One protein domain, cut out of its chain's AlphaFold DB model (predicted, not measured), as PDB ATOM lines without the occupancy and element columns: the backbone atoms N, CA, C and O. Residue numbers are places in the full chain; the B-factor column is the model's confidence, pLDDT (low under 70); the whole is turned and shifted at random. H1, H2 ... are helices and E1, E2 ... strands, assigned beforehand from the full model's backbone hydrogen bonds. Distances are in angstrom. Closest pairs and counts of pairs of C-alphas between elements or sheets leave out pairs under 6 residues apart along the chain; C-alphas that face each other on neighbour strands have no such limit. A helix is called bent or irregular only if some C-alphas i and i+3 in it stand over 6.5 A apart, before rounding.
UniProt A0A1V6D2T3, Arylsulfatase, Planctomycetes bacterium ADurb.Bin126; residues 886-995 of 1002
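AT A GLANCE: This is residues 886 to 995 of the 1002 residues of the protein "Arylsulfatase" of Planctomycetes bacterium ADurb.Bin126 (UniProt A0A1V6D2T3). Two separate lobes are joined by a thin bridge: a small cluster of three helices, in which H1 and H3 run side by side and H2 crosses H3, and a second lobe where the long helix H5 folds back beside the strand E1. The bridge holds the short helix H4, and residues 937 to 942, of which 940 to 942 belong to H4, stand free. The printed part has 110 residues with five named helices and one named strand, in the order H1 H2 H3 H4 E1 H5, and its class is mostly helix. It is extended, with a radius of gyration of the C-alphas of 21.3 A, and elongated, spanning 59 by 35 by 20 A.

IN THESE COORDINATES: Find C-alpha 886 at (-12.626, -30.711, 13.818); from there H1 runs through residues 886 to 899, 20.1 A long. Next come H2, residues 908 to 917, 14.1 A, and H3, residues 923 to 936, 20.1 A. Read on to H4, residues 940 to 948, 14.0 A; it is irregular, but only just: C-alphas 941 and 944 are 6.9 A apart. At C-alpha 951, (-8.102, -53.360, 2.941), E1 begins and runs to residue 958, 20.4 A. H5, residues 974 to 994, is the longest helix at 30.4 A and ends at C-alpha 994, (6.993, -57.853, 12.863).

HOW THE PARTS SIT: Look first at H1 and H3, which touch at a shallow tilt of 26 degrees, opposite ways; their closest C-alphas, of Ile 895 and Ala 925, are 5.4 A apart. H2 touches H3 about perpendicular, at 86 degrees, with the C-alphas of Ile 915 and Ser 929 closest at 5.0 A. H1 and H2 are close but not clearly touching, the closest C-alphas being those of Ala 896 and Leu 911 at 7.3 A. H3 and H4 are apart. H4 and H5 are close but not clearly touching, with the C-alphas of Lys 947 and Met 992 closest at 5.7 A. E1 pairs with no named strand; its closest C-alpha pair with H5, Leu 956 and Ala 977, is 6.2 A. In H1, H2, H3 and H5 every O i to N i+4 pair is within hydrogen-bond range; in H4, 3 of 5 are.

THE WHOLE: The two C-alphas farthest apart, of Glu 902 and Asp 975, are 58.8 A apart. The printed part has no cut. The link from E1 to H5, residues 959 to 973, is long. The mean pLDDT of the printed part is 90.0; look for values under 70 at residues 901 to 904 and residue 917.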
ATOM      1  N   GLU A 886     -11.932 -31.869  13.250       90.56
ATOM      2  CA  GLU A 886     -12.626 -30.711  13.818       90.56
ATOM      3  C   GLU A 886     -11.622 -29.670  14.311       90.56
ATOM      4  O   GLU A 886     -11.675 -28.525  13.857       90.56
ATOM      5  N   ALA A 887     -10.634 -30.072  15.120       91.06
ATOM      6  CA  ALA A 887      -9.582 -29.166  15.570       91.06
ATOM      7  C   ALA A 887      -8.754 -28.616  14.398       91.06
ATOM      8  O   ALA A 887      -8.427 -27.428  14.368       91.06
ATOM      9  N   MET A 888      -8.443 -29.440  13.387       90.81
ATOM     10  CA  MET A 888      -7.759 -28.960  12.179       90.81
ATOM     11  C   MET A 888      -8.580 -27.904  11.435       90.81
ATOM     12  O   MET A 888      -8.035 -26.869  11.049       90.81
ATOM     13  N   ALA A 889      -9.879 -28.145  11.229       92.00
ATOM     14  CA  ALA A 889     -10.762 -27.192  10.564       92.00
ATOM     15  C   ALA A 889     -10.897 -25.893  11.370       92.00
ATOM     16  O   ALA A 889     -10.903 -24.805  10.792       92.00
ATOM     17  N   GLU A 890     -10.954 -25.984  12.699       94.50
ATOM     18  CA  GLU A 890     -10.994 -24.824  13.580       94.50
ATOM     19  C   GLU A 890      -9.725 -23.974  13.445       94.50
ATOM     20  O   GLU A 890      -9.814 -22.781  13.142       94.50
ATOM     21  N   VAL A 891      -8.545 -24.588  13.585       93.38
ATOM     22  CA  VAL A 891      -7.256 -23.894  13.455       93.38
ATOM     23  C   VAL A 891      -7.104 -23.295  12.055       93.38
ATOM     24  O   VAL A 891      -6.725 -22.132  11.925       93.38
ATOM     25  N   PHE A 892      -7.472 -24.030  11.000       93.00
ATOM     26  CA  PHE A 892      -7.459 -23.515   9.627       93.00
ATOM     27  C   PHE A 892      -8.327 -22.260   9.477       93.00
ATOM     28  O   PHE A 892      -7.882 -21.255   8.924       93.00
ATOM     29  N   ASN A 893      -9.545 -22.282  10.026       92.44
ATOM     30  CA  ASN A 893     -10.458 -21.140  10.001       92.44
ATOM     31  C   ASN A 893      -9.927 -19.943  10.806       92.44
ATOM     32  O   ASN A 893     -10.159 -18.795  10.414       92.44
ATOM     33  N   GLN A 894      -9.216 -20.179  11.914       92.88
ATOM     34  CA  GLN A 894      -8.553 -19.117  12.674       92.88
ATOM     35  C   GLN A 894      -7.437 -18.460  11.846       92.88
ATOM     36  O   GLN A 894      -7.412 -17.234  11.731       92.88
ATOM     37  N   ILE A 895      -6.587 -19.253  11.182       90.00
ATOM     38  CA  ILE A 895      -5.526 -18.741  10.297       90.00
ATOM     39  C   ILE A 895      -6.139 -17.967   9.121       90.00
ATOM     40  O   ILE A 895      -5.738 -16.836   8.853       90.00
ATOM     41  N   ALA A 896      -7.162 -18.518   8.462       88.94
ATOM     42  CA  ALA A 896      -7.835 -17.869   7.336       88.94
ATOM     43  C   ALA A 896      -8.409 -16.490   7.710       88.94
ATOM     44  O   ALA A 896      -8.351 -15.555   6.910       88.94
ATOM     45  N   LYS A 897      -8.935 -16.331   8.934       88.19
ATOM     46  CA  LYS A 897      -9.418 -15.037   9.451       88.19
ATOM     47  C   LYS A 897      -8.291 -14.029   9.681       88.19
ATOM     48  O   LYS A 897      -8.533 -12.838   9.486       88.19
ATOM     49  N   LEU A 898      -7.113 -14.480  10.114       86.31
ATOM     50  CA  LEU A 898      -5.945 -13.622  10.334       86.31
ATOM     51  C   LEU A 898      -5.357 -13.147   9.002       86.31
ATOM     52  O   LEU A 898      -5.224 -11.947   8.793       86.31
ATOM     53  N   VAL A 899      -5.126 -14.066   8.064       81.31
ATOM     54  CA  VAL A 899      -4.513 -13.765   6.759       81.31
ATOM     55  C   VAL A 899      -5.428 -12.910   5.881       81.31
ATOM     56  O   VAL A 899      -4.964 -11.998   5.203       81.31
ATOM     57  N   ARG A 900      -6.753 -13.121   5.968       74.94
ATOM     58  CA  ARG A 900      -7.748 -12.285   5.272       74.94
ATOM     59  C   ARG A 900      -7.627 -10.796   5.618       74.94
ATOM     60  O   ARG A 900      -8.065  -9.969   4.821       74.94
ATOM     61  N   LYS A 901      -7.104 -10.452   6.798       63.34
ATOM     62  CA  LYS A 901      -6.967  -9.060   7.246       63.34
ATOM     63  C   LYS A 901      -5.717  -8.360   6.697       63.34
ATOM     64  O   LYS A 901      -5.727  -7.135   6.681       63.34
ATOM     65  N   GLU A 902      -4.701  -9.098   6.250       61.69
ATOM     66  CA  GLU A 902      -3.406  -8.542   5.815       61.69
ATOM     67  C   GLU A 902      -3.197  -8.617   4.289       61.69
ATOM     68  O   GLU A 902      -2.802  -7.622   3.692       61.69
ATOM     69  N   ASP A 903      -3.552  -9.736   3.636       62.19
ATOM     70  CA  ASP A 903      -3.101 -10.052   2.261       62.19
ATOM     71  C   ASP A 903      -4.242 -10.206   1.225       62.19
ATOM     72  O   ASP A 903      -4.024 -10.639   0.092       62.19
ATOM     73  N   GLY A 904      -5.493  -9.914   1.604       68.94
ATOM     74  CA  GLY A 904      -6.682 -10.372   0.868       68.94
ATOM     75  C   GLY A 904      -7.066 -11.815   1.235       68.94
ATOM     76  O   GLY A 904      -6.460 -12.420   2.112       68.94
ATOM     77  N   LYS A 905      -8.129 -12.382   0.641       76.00
ATOM     78  CA  LYS A 905      -8.580 -13.756   0.956       76.00
ATOM     79  C   LYS A 905      -7.869 -14.762   0.028       76.00
ATOM     80  O   LYS A 905      -8.347 -14.914  -1.096       76.00
ATOM     81  N   PRO A 906      -6.787 -15.447   0.458       78.75
ATOM     82  CA  PRO A 906      -6.165 -16.490  -0.354       78.75
ATOM     83  C   PRO A 906      -7.147 -17.639  -0.589       78.75
ATOM     84  O   PRO A 906      -8.077 -17.857   0.198       78.75
ATOM     85  N   THR A 907      -6.930 -18.397  -1.658       84.81
ATOM     86  CA  THR A 907      -7.603 -19.684  -1.835       84.81
ATOM     87  C   THR A 907      -7.188 -20.650  -0.725       84.81
ATOM     88  O   THR A 907      -6.092 -20.559  -0.168       84.81
ATOM     89  N   ASP A 908      -8.038 -21.632  -0.418       83.00
ATOM     90  CA  ASP A 908      -7.709 -22.645   0.588       83.00
ATOM     91  C   ASP A 908      -6.427 -23.422   0.238       83.00
ATOM     92  O   ASP A 908      -5.712 -23.870   1.132       83.00
ATOM     93  N   ALA A 909      -6.130 -23.591  -1.054       77.00
ATOM     94  CA  ALA A 909      -4.915 -24.246  -1.525       77.00
ATOM     95  C   ALA A 909      -3.667 -23.402  -1.223       77.00
ATOM     96  O   ALA A 909      -2.733 -23.902  -0.602       77.00
ATOM     97  N   GLU A 910      -3.681 -22.115  -1.581       77.12
ATOM     98  CA  GLU A 910      -2.593 -21.180  -1.263       77.12
ATOM     99  C   GLU A 910      -2.382 -21.061   0.247       77.12
ATOM    100  O   GLU A 910      -1.245 -21.067   0.722       77.12
ATOM    101  N   LEU A 911      -3.472 -21.011   1.021       84.38
ATOM    102  CA  LEU A 911      -3.381 -20.938   2.471       84.38
ATOM    103  C   LEU A 911      -2.766 -22.208   3.065       84.38
ATOM    104  O   LEU A 911      -1.899 -22.105   3.930       84.38
ATOM    105  N   ARG A 912      -3.159 -23.402   2.597       82.31
ATOM    106  CA  ARG A 912      -2.528 -24.663   3.030       82.31
ATOM    107  C   ARG A 912      -1.036 -24.678   2.708       82.31
ATOM    108  O   ARG A 912      -0.257 -25.045   3.581       82.31
ATOM    109  N   THR A 913      -0.632 -24.229   1.521       75.94
ATOM    110  CA  THR A 913       0.790 -24.109   1.154       75.94
ATOM    111  C   THR A 913       1.541 -23.200   2.128       75.94
ATOM    112  O   THR A 913       2.546 -23.621   2.699       75.94
ATOM    113  N   ARG A 914       1.009 -22.004   2.420       79.25
ATOM    114  CA  ARG A 914       1.601 -21.090   3.416       79.25
ATOM    115  C   ARG A 914       1.674 -21.711   4.813       79.25
ATOM    116  O   ARG A 914       2.666 -21.520   5.513       79.25
ATOM    117  N   ILE A 915       0.654 -22.478   5.216       82.56
ATOM    118  CA  ILE A 915       0.624 -23.219   6.488       82.56
ATOM    119  C   ILE A 915       1.761 -24.232   6.576       82.56
ATOM    120  O   ILE A 915       2.524 -24.190   7.542       82.56
ATOM    121  N   PHE A 916       1.906 -25.104   5.579       76.44
ATOM    122  CA  PHE A 916       2.951 -26.129   5.586       76.44
ATOM    123  C   PHE A 916       4.363 -25.535   5.464       76.44
ATOM    124  O   PHE A 916       5.275 -26.022   6.133       76.44
ATOM    125  N   ASN A 917       4.526 -24.440   4.715       68.25
ATOM    126  CA  ASN A 917       5.808 -23.738   4.571       68.25
ATOM    127  C   ASN A 917       6.125 -22.776   5.728       68.25
ATOM    128  O   ASN A 917       7.236 -22.259   5.815       68.25
ATOM    129  N   ARG A 918       5.169 -22.541   6.638       74.56
ATOM    130  CA  ARG A 918       5.275 -21.592   7.761       74.56
ATOM    131  C   ARG A 918       5.543 -20.140   7.320       74.56
ATOM    132  O   ARG A 918       6.217 -19.394   8.030       74.56
ATOM    133  N   GLU A 919       4.977 -19.731   6.187       74.88
ATOM    134  CA  GLU A 919       5.150 -18.410   5.560       74.88
ATOM    135  C   GLU A 919       4.157 -17.370   6.121       74.88
ATOM    136  O   GLU A 919       3.196 -16.959   5.457       74.88
ATOM    137  N   PHE A 920       4.378 -16.956   7.374       80.81
ATOM    138  CA  PHE A 920       3.614 -15.883   8.021       80.81
ATOM    139  C   PHE A 920       4.523 -14.944   8.811       80.81
ATOM    140  O   PHE A 920       5.223 -15.382   9.728       80.81
ATOM    141  N   ASP A 921       4.430 -13.652   8.500       78.31
ATOM    142  CA  ASP A 921       5.071 -12.583   9.272       78.31
ATOM    143  C   ASP A 921       4.327 -12.329  10.594       78.31
ATOM    144  O   ASP A 921       4.938 -12.032  11.623       78.31
ATOM    145  N   GLN A 922       3.003 -12.518  10.591       82.94
ATOM    146  CA  GLN A 922       2.141 -12.337  11.753       82.94
ATOM    147  C   GLN A 922       2.360 -13.473  12.785       82.94
ATOM    148  O   GLN A 922       2.160 -14.653  12.462       82.94
ATOM    149  N   PRO A 923       2.756 -13.163  14.040       87.38
ATOM    150  CA  PRO A 923       3.174 -14.178  15.015       87.38
ATOM    151  C   PRO A 923       2.111 -15.220  15.381       87.38
ATOM    152  O   PRO A 923       2.442 -16.382  15.615       87.38
ATOM    153  N   GLU A 924       0.838 -14.831  15.425       89.44
ATOM    154  CA  GLU A 924      -0.267 -15.713  15.810       89.44
ATOM    155  C   GLU A 924      -0.648 -16.677  14.675       89.44
ATOM    156  O   GLU A 924      -0.833 -17.867  14.917       89.44
ATOM    157  N   ALA A 925      -0.665 -16.216  13.422       86.69
ATOM    158  CA  ALA A 925      -0.833 -17.062  12.243       86.69
ATOM    159  C   ALA A 925       0.316 -18.075  12.132       86.69
ATOM    160  O   ALA A 925       0.084 -19.244  11.822       86.69
ATOM    161  N   ARG A 926       1.544 -17.661  12.477       86.75
ATOM    162  CA  ARG A 926       2.705 -18.557  12.573       86.75
ATOM    163  C   ARG A 926       2.577 -19.575  13.714       86.75
ATOM    164  O   ARG A 926       2.939 -20.735  13.538       86.75
ATOM    165  N   ARG A 927       2.048 -19.184  14.879       91.81
ATOM    166  CA  ARG A 927       1.771 -20.103  16.001       91.81
ATOM    167  C   ARG A 927       0.713 -21.142  15.619       91.81
ATOM    168  O   ARG A 927       0.910 -22.337  15.842       91.81
ATOM    169  N   LEU A 928      -0.388 -20.691  15.023       91.00
ATOM    170  CA  LEU A 928      -1.495 -21.543  14.599       91.00
ATOM    171  C   LEU A 928      -1.105 -22.463  13.436       91.00
ATOM    172  O   LEU A 928      -1.542 -23.611  13.413       91.00
ATOM    173  N   SER A 929      -0.250 -22.031  12.503       86.69
ATOM    174  CA  SER A 929       0.231 -22.912  11.430       86.69
ATOM    175  C   SER A 929       1.047 -24.087  11.975       86.69
ATOM    176  O   SER A 929       0.854 -25.217  11.537       86.69
ATOM    177  N   ILE A 930       1.872 -23.863  13.005       85.50
ATOM    178  CA  ILE A 930       2.581 -24.934  13.722       85.50
ATOM    179  C   ILE A 930       1.586 -25.896  14.385       85.50
ATOM    180  O   ILE A 930       1.769 -27.112  14.315       85.50
ATOM    181  N   GLN A 931       0.518 -25.374  15.000       88.69
ATOM    182  CA  GLN A 931      -0.538 -26.201  15.586       88.69
ATOM    183  C   GLN A 931      -1.266 -27.035  14.522       88.69
ATOM    184  O   GLN A 931      -1.456 -28.233  14.726       88.69
ATOM    185  N   TYR A 932      -1.627 -26.438  13.383       89.75
ATOM    186  CA  TYR A 932      -2.273 -27.141  12.274       89.75
ATOM    187  C   TYR A 932      -1.387 -28.269  11.742       89.75
ATOM    188  O   TYR A 932      -1.842 -29.401  11.599       89.75
ATOM    189  N   VAL A 933      -0.103 -27.979  11.495       84.81
ATOM    190  CA  VAL A 933       0.866 -28.980  11.032       84.81
ATOM    191  C   VAL A 933       0.955 -30.133  12.031       84.81
ATOM    192  O   VAL A 933       0.844 -31.284  11.623       84.81
ATOM    193  N   ARG A 934       1.031 -29.849  13.338       84.00
ATOM    194  CA  ARG A 934       1.077 -30.883  14.383       84.00
ATOM    195  C   ARG A 934      -0.174 -31.768  14.416       84.00
ATOM    196  O   ARG A 934      -0.050 -32.962  14.665       84.00
ATOM    197  N   LEU A 935      -1.360 -31.201  14.187       86.62
ATOM    198  CA  LEU A 935      -2.617 -31.959  14.118       86.62
ATOM    199  C   LEU A 935      -2.711 -32.824  12.850       86.62
ATOM    200  O   LEU A 935      -3.319 -33.891  12.876       86.62
ATOM    201  N   ASN A 936      -2.107 -32.368  11.751       85.25
ATOM    202  CA  ASN A 936      -2.087 -33.081  10.476       85.25
ATOM    203  C   ASN A 936      -0.999 -34.171  10.410       85.25
ATOM    204  O   ASN A 936      -1.104 -35.113   9.623       85.25
ATOM    205  N   GLU A 937       0.056 -34.046  11.213       86.44
ATOM    206  CA  GLU A 937       1.158 -35.004  11.287       86.44
ATOM    207  C   GLU A 937       0.737 -36.357  11.875       86.44
ATOM    208  O   GLU A 937      -0.155 -36.461  12.718       86.44
ATOM    209  N   PHE A 938       1.441 -37.406  11.440       90.62
ATOM    210  CA  PHE A 938       1.298 -38.756  11.975       90.62
ATOM    211  C   PHE A 938       1.443 -38.773  13.501       90.62
ATOM    212  O   PHE A 938       2.358 -38.154  14.042       90.62
ATOM    213  N   GLN A 939       0.585 -39.529  14.187       89.94
ATOM    214  CA  GLN A 939       0.692 -39.760  15.627       89.94
ATOM    215  C   GLN A 939       0.961 -41.239  15.904       89.94
ATOM    216  O   GLN A 939       0.300 -42.119  15.357       89.94
ATOM    217  N   GLU A 940       1.886 -41.529  16.819       92.25
ATOM    218  CA  GLU A 940       2.216 -42.905  17.229       92.25
ATOM    219  C   GLU A 940       1.021 -43.646  17.840       92.25
ATOM    220  O   GLU A 940       0.915 -44.867  17.728       92.25
ATOM    221  N   SER A 941       0.067 -42.908  18.415       91.56
ATOM    222  CA  SER A 941      -1.199 -43.452  18.912       91.56
ATOM    223  C   SER A 941      -2.073 -44.076  17.817       91.56
ATOM    224  O   SER A 941      -2.980 -44.837  18.140       91.56
ATOM    225  N   TRP A 942      -1.805 -43.807  16.534       93.25
ATOM    226  CA  TRP A 942      -2.535 -44.397  15.407       93.25
ATOM    227  C   TRP A 942      -2.079 -45.827  15.098       93.25
ATOM    228  O   TRP A 942      -2.798 -46.575  14.439       93.25
ATOM    229  N   ILE A 943      -0.896 -46.231  15.571       95.06
ATOM    230  CA  ILE A 943      -0.269 -47.511  15.216       95.06
ATOM    231  C   ILE A 943      -1.134 -48.726  15.575       95.06
ATOM    232  O   ILE A 943      -1.271 -49.597  14.716       95.06
ATOM    233  N   PRO A 944      -1.749 -48.827  16.773       94.44
ATOM    234  CA  PRO A 944      -2.632 -49.951  17.082       94.44
ATOM    235  C   PRO A 944      -3.765 -50.113  16.061       94.44
ATOM    236  O   PRO A 944      -4.051 -51.230  15.640       94.44
ATOM    237  N   GLN A 945      -4.357 -49.004  15.608       94.44
ATOM    238  CA  GLN A 945      -5.414 -49.029  14.599       94.44
ATOM    239  C   GLN A 945      -4.874 -49.390  13.209       94.44
ATOM    240  O   GLN A 945      -5.493 -50.186  12.512       94.44
ATOM    241  N   ILE A 946      -3.702 -48.869  12.827       95.00
ATOM    242  CA  ILE A 946      -3.033 -49.213  11.560       95.00
ATOM    243  C   ILE A 946      -2.743 -50.714  11.485       95.00
ATOM    244  O   ILE A 946      -3.002 -51.335  10.459       95.00
ATOM    245  N   LYS A 947      -2.240 -51.303  12.576       94.94
ATOM    246  CA  LYS A 947      -1.926 -52.735  12.653       94.94
ATOM    247  C   LYS A 947      -3.169 -53.623  12.650       94.94
ATOM    248  O   LYS A 947      -3.102 -54.734  12.137       94.94
ATOM    249  N   ALA A 948      -4.267 -53.163  13.255       93.75
ATOM    250  CA  ALA A 948      -5.536 -53.892  13.284       93.75
ATOM    251  C   ALA A 948      -6.338 -53.759  11.976       93.75
ATOM    252  O   ALA A 948      -7.232 -54.562  11.722       93.75
ATOM    253  N   GLY A 949      -6.042 -52.737  11.172       91.88
ATOM    254  CA  GLY A 949      -6.752 -52.425   9.941       91.88
ATOM    255  C   GLY A 949      -6.371 -53.303   8.748       91.88
ATOM    256  O   GLY A 949      -5.270 -53.851   8.669       91.88
ATOM    257  N   GLY A 950      -7.288 -53.406   7.788       94.25
ATOM    258  CA  GLY A 950      -7.137 -54.179   6.559       94.25
ATOM    259  C   GLY A 950      -7.366 -53.338   5.304       94.25
ATOM    260  O   GLY A 950      -7.149 -52.124   5.286       94.25
ATOM    261  N   PHE A 951      -7.807 -53.993   4.228       97.31
ATOM    262  CA  PHE A 951      -8.102 -53.360   2.941       97.31
ATOM    263  C   PHE A 951      -9.492 -53.775   2.445       97.31
ATOM    264  O   PHE A 951      -9.791 -54.968   2.351       97.31
ATOM    265  N   ARG A 952     -10.326 -52.795   2.068       93.81
ATOM    266  CA  ARG A 952     -11.710 -53.018   1.589       93.81
ATOM    267  C   ARG A 952     -11.846 -53.043   0.071       93.81
ATOM    268  O   ARG A 952     -12.778 -53.649  -0.448       93.81
ATOM    269  N   ARG A 953     -10.952 -52.359  -0.646       97.25
ATOM    270  CA  ARG A 953     -11.009 -52.203  -2.106       97.25
ATOM    271  C   ARG A 953      -9.638 -52.461  -2.709       97.25
ATOM    272  O   ARG A 953      -8.628 -52.086  -2.118       97.25
ATOM    273  N   PHE A 954      -9.636 -53.072  -3.889       98.50
ATOM    274  CA  PHE A 954      -8.442 -53.339  -4.676       98.50
ATOM    275  C   PHE A 954      -8.668 -52.911  -6.122       98.50
ATOM    276  O   PHE A 954      -9.771 -53.084  -6.632       98.50
ATOM    277  N   GLU A 955      -7.629 -52.384  -6.758       98.69
ATOM    278  CA  GLU A 955      -7.615 -52.029  -8.181       98.69
ATOM    279  C   GLU A 955      -6.341 -52.612  -8.803       98.69
ATOM    280  O   GLU A 955      -5.275 -52.560  -8.187       98.69
ATOM    281  N   LEU A 956      -6.446 -53.203  -9.992       98.75
ATOM    282  CA  LEU A 956      -5.328 -53.817 -10.703       98.75
ATOM    283  C   LEU A 956      -4.972 -52.970 -11.922       98.75
ATOM    284  O   LEU A 956      -5.837 -52.662 -12.733       98.75
ATOM    285  N   TYR A 957      -3.691 -52.677 -12.102       98.56
ATOM    286  CA  TYR A 957      -3.172 -51.887 -13.211       98.56
ATOM    287  C   TYR A 957      -2.131 -52.682 -14.005       98.56
ATOM    288  O   TYR A 957      -1.266 -53.343 -13.429       98.56
ATOM    289  N   ASP A 958      -2.198 -52.602 -15.335       97.38
ATOM    290  CA  ASP A 958      -1.175 -53.131 -16.244       97.38
ATOM    291  C   ASP A 958      -0.230 -52.001 -16.664       97.38
ATOM    292  O   ASP A 958      -0.523 -51.248 -17.596       97.38
ATOM    293  N   LEU A 959       0.911 -51.879 -15.984       95.00
ATOM    294  CA  LEU A 959       1.816 -50.740 -16.172       95.00
ATOM    295  C   LEU A 959       2.536 -50.754 -17.526       95.00
ATOM    296  O   LEU A 959       3.069 -49.728 -17.935       95.00
ATOM    297  N   ALA A 960       2.551 -51.885 -18.241       88.56
ATOM    298  CA  ALA A 960       3.161 -51.939 -19.569       88.56
ATOM    299  C   ALA A 960       2.304 -51.223 -20.629       88.56
ATOM    300  O   ALA A 960       2.845 -50.669 -21.584       88.56
ATOM    301  N   SER A 961       0.977 -51.219 -20.467       92.31
ATOM    302  CA  SER A 961       0.050 -50.488 -21.345       92.31
ATOM    303  C   SER A 961      -0.486 -49.194 -20.732       92.31
ATOM    304  O   SER A 961      -0.887 -48.294 -21.466       92.31
ATOM    305  N   ASP A 962      -0.516 -49.105 -19.404       95.38
ATOM    306  CA  ASP A 962      -1.081 -47.990 -18.645       95.38
ATOM    307  C   ASP A 962      -0.153 -47.580 -17.484       95.38
ATOM    308  O   ASP A 962      -0.482 -47.773 -16.310       95.38
ATOM    309  N   PRO A 963       1.018 -46.986 -17.784       92.44
ATOM    310  CA  PRO A 963       1.941 -46.499 -16.755       92.44
ATOM    311  C   PRO A 963       1.357 -45.338 -15.929       92.44
ATOM    312  O   PRO A 963       1.869 -45.012 -14.865       92.44
ATOM    313  N   GLN A 964       0.272 -44.710 -16.398       95.25
ATOM    314  CA  GLN A 964      -0.433 -43.647 -15.675       95.25
ATOM    315  C   GLN A 964      -1.537 -44.191 -14.758       95.25
ATOM    316  O   GLN A 964      -2.221 -43.399 -14.112       95.25
ATOM    317  N   GLN A 965      -1.727 -45.513 -14.699       97.06
ATOM    318  CA  GLN A 965      -2.660 -46.174 -13.786       97.06
ATOM    319  C   GLN A 965      -4.063 -45.549 -13.846       97.06
ATOM    320  O   GLN A 965      -4.638 -45.168 -12.824       97.06
ATOM    321  N   LYS A 966      -4.594 -45.365 -15.057       96.69
ATOM    322  CA  LYS A 966      -5.911 -44.763 -15.309       96.69
ATOM    323  C   LYS A 966      -7.037 -45.786 -15.340       96.69
ATOM    324  O   LYS A 966      -8.179 -45.431 -15.063       96.69
ATOM    325  N   THR A 967      -6.731 -47.028 -15.699       97.50
ATOM    326  CA  THR A 967      -7.723 -48.068 -15.968       97.50
ATOM    327  C   THR A 967      -7.531 -49.243 -15.023       97.50
ATOM    328  O   THR A 967      -6.535 -49.958 -15.117       97.50
ATOM    329  N   ASP A 968      -8.518 -49.487 -14.161       98.06
ATOM    330  CA  ASP A 968      -8.591 -50.736 -13.406       98.06
ATOM    331  C   ASP A 968      -8.944 -51.897 -14.352       98.06
ATOM    332  O   ASP A 968     -10.006 -51.926 -14.981       98.06
ATOM    333  N   VAL A 969      -8.028 -52.856 -14.468       98.06
ATOM    334  CA  VAL A 969      -8.155 -54.058 -15.298       98.06
ATOM    335  C   VAL A 969      -8.472 -55.310 -14.478       98.06
ATOM    336  O   VAL A 969      -8.438 -56.414 -15.020       98.06
ATOM    337  N   SER A 970      -8.821 -55.170 -13.195       97.50
ATOM    338  CA  SER A 970      -9.147 -56.289 -12.297       97.50
ATOM    339  C   SER A 970     -10.243 -57.201 -12.860       97.50
ATOM    340  O   SER A 970     -10.087 -58.420 -12.870       97.50
ATOM    341  N   ALA A 971     -11.301 -56.621 -13.434       96.88
ATOM    342  CA  ALA A 971     -12.386 -57.363 -14.078       96.88
ATOM    343  C   ALA A 971     -11.952 -58.097 -15.362       96.88
ATOM    344  O   ALA A 971     -12.555 -59.104 -15.728       96.88
ATOM    345  N   ARG A 972     -10.910 -57.608 -16.053       97.25
ATOM    346  CA  ARG A 972     -10.352 -58.240 -17.264       97.25
ATOM    347  C   ARG A 972      -9.342 -59.341 -16.937       97.25
ATOM    348  O   ARG A 972      -9.145 -60.239 -17.749       97.25
ATOM    349  N   HIS A 973      -8.713 -59.278 -15.763       96.50
ATOM    350  CA  HIS A 973      -7.706 -60.235 -15.300       96.50
ATOM    351  C   HIS A 973      -8.009 -60.734 -13.874       96.50
ATOM    352  O   HIS A 973      -7.199 -60.522 -12.963       96.50
ATOM    353  N   PRO A 974      -9.154 -61.411 -13.658       96.19
ATOM    354  CA  PRO A 974      -9.606 -61.796 -12.321       96.19
ATOM    355  C   PRO A 974      -8.627 -62.736 -11.601       96.19
ATOM    356  O   PRO A 974      -8.401 -62.573 -10.404       96.19
ATOM    357  N   ASP A 975      -7.976 -63.654 -12.322       97.19
ATOM    358  CA  ASP A 975      -7.005 -64.591 -11.738       97.19
ATOM    359  C   ASP A 975      -5.743 -63.880 -11.233       97.19
ATOM    360  O   ASP A 975      -5.230 -64.176 -10.150       97.19
ATOM    361  N   VAL A 976      -5.258 -62.891 -11.994       97.56
ATOM    362  CA  VAL A 976      -4.112 -62.063 -11.598       97.56
ATOM    363  C   VAL A 976      -4.486 -61.219 -10.383       97.56
ATOM    364  O   VAL A 976      -3.743 -61.205  -9.403       97.56
ATOM    365  N   ALA A 977      -5.654 -60.572 -10.408       98.19
ATOM    366  CA  ALA A 977      -6.144 -59.771  -9.290       98.19
ATOM    367  C   ALA A 977      -6.276 -60.609  -8.007       98.19
ATOM    368  O   ALA A 977      -5.816 -60.186  -6.948       98.19
ATOM    369  N   ALA A 978      -6.846 -61.816  -8.095       98.00
ATOM    370  CA  ALA A 978      -6.998 -62.721  -6.959       98.00
ATOM    371  C   ALA A 978      -5.643 -63.177  -6.393       98.00
ATOM    372  O   ALA A 978      -5.434 -63.133  -5.177       98.00
ATOM    373  N   ARG A 979      -4.702 -63.563  -7.267       98.31
ATOM    374  CA  ARG A 979      -3.348 -63.976  -6.872       98.31
ATOM    375  C   ARG A 979      -2.589 -62.848  -6.177       98.31
ATOM    376  O   ARG A 979      -2.084 -63.052  -5.075       98.31
ATOM    377  N   LEU A 980      -2.547 -61.661  -6.785       98.50
ATOM    378  CA  LEU A 980      -1.853 -60.509  -6.209       98.50
ATOM    379  C   LEU A 980      -2.521 -60.034  -4.919       98.50
ATOM    380  O   LEU A 980      -1.828 -59.658  -3.981       98.50
ATOM    381  N   ARG A 981      -3.856 -60.105  -4.822       98.56
ATOM    382  CA  ARG A 981      -4.574 -59.771  -3.586       98.56
ATOM    383  C   ARG A 981      -4.163 -60.700  -2.453       98.56
ATOM    384  O   ARG A 981      -3.901 -60.225  -1.352       98.56
ATOM    385  N   LYS A 982      -4.089 -62.007  -2.716       98.31
ATOM    386  CA  LYS A 982      -3.624 -62.991  -1.733       98.31
ATOM    387  C   LYS A 982      -2.200 -62.669  -1.264       98.31
ATOM    388  O   LYS A 982      -1.990 -62.540  -0.063       98.31
ATOM    389  N   GLN A 983      -1.272 -62.450  -2.196       98.38
ATOM    390  CA  GLN A 983       0.120 -62.111  -1.873       98.38
ATOM    391  C   GLN A 983       0.231 -60.804  -1.074       98.38
ATOM    392  O   GLN A 983       0.950 -60.755  -0.082       98.38
ATOM    393  N   LEU A 984      -0.523 -59.766  -1.454       98.50
ATOM    394  CA  LEU A 984      -0.560 -58.486  -0.743       98.50
ATOM    395  C   LEU A 984      -0.986 -58.683   0.717       98.50
ATOM    396  O   LEU A 984      -0.339 -58.163   1.623       98.50
ATOM    397  N   LEU A 985      -2.054 -59.448   0.954       98.38
ATOM    398  CA  LEU A 985      -2.562 -59.712   2.301       98.38
ATOM    399  C   LEU A 985      -1.585 -60.548   3.143       98.38
ATOM    400  O   LEU A 985      -1.406 -60.256   4.327       98.38
ATOM    401  N   GLU A 986      -0.936 -61.552   2.550       98.06
ATOM    402  CA  GLU A 986       0.070 -62.391   3.218       98.06
ATOM    403  C   GLU A 986       1.305 -61.574   3.625       98.06
ATOM    404  O   GLU A 986       1.705 -61.598   4.792       98.06
ATOM    405  N   ILE A 987       1.855 -60.783   2.695       98.25
ATOM    406  CA  ILE A 987       2.995 -59.898   2.964       98.25
ATOM    407  C   ILE A 987       2.609 -58.863   4.021       98.25
ATOM    408  O   ILE A 987       3.328 -58.702   5.006       98.25
ATOM    409  N   ASN A 988       1.448 -58.212   3.891       98.06
ATOM    410  CA  ASN A 988       0.989 -57.233   4.876       98.06
ATOM    411  C   ASN A 988       0.839 -57.845   6.275       98.06
ATOM    412  O   ASN A 988       1.257 -57.236   7.254       98.06
ATOM    413  N   THR A 989       0.284 -59.055   6.381       97.81
ATOM    414  CA  THR A 989       0.153 -59.760   7.666       97.81
ATOM    415  C   THR A 989       1.523 -60.025   8.286       97.81
ATOM    416  O   THR A 989       1.724 -59.766   9.471       97.81
ATOM    417  N   SER A 990       2.490 -60.466   7.476       97.25
ATOM    418  CA  SER A 990       3.878 -60.664   7.906       97.25
ATOM    419  C   SER A 990       4.535 -59.357   8.369       97.25
ATOM    420  O   SER A 990       5.188 -59.333   9.413       97.25
ATOM    421  N   VAL A 991       4.344 -58.258   7.632       97.88
ATOM    422  CA  VAL A 991       4.855 -56.926   7.999       97.88
ATOM    423  C   VAL A 991       4.252 -56.465   9.322       97.88
ATOM    424  O   VAL A 991       4.983 -56.064  10.224       97.88
ATOM    425  N   MET A 992       2.930 -56.570   9.478       97.31
ATOM    426  CA  MET A 992       2.241 -56.143  10.695       97.31
ATOM    427  C   MET A 992       2.575 -57.017  11.902       97.31
ATOM    428  O   MET A 992       2.569 -56.505  13.015       97.31
ATOM    429  N   ALA A 993       2.896 -58.298  11.727       96.69
ATOM    430  CA  ALA A 993       3.339 -59.146  12.833       96.69
ATOM    431  C   ALA A 993       4.710 -58.715  13.396       96.69
ATOM    432  O   ALA A 993       4.926 -58.789  14.602       96.69
ATOM    433  N   ASP A 994       5.607 -58.232  12.534       96.50
ATOM    434  CA  ASP A 994       6.993 -57.853  12.863       96.50
ATOM    435  C   ASP A 994       7.129 -56.371  13.289       96.50
ATOM    436  O   ASP A 994       7.987 -55.989  14.089       96.50
ATOM    437  N   ALA A 995       6.244 -55.506  12.790       96.69
ATOM    438  CA  ALA A 995       6.260 -54.080  13.100       96.69
ATOM    439  C   ALA A 995       6.024 -53.815  14.605       96.69
ATOM    440  O   ALA A 995       5.065 -54.340  15.179       96.69
TER     441      ALA A 995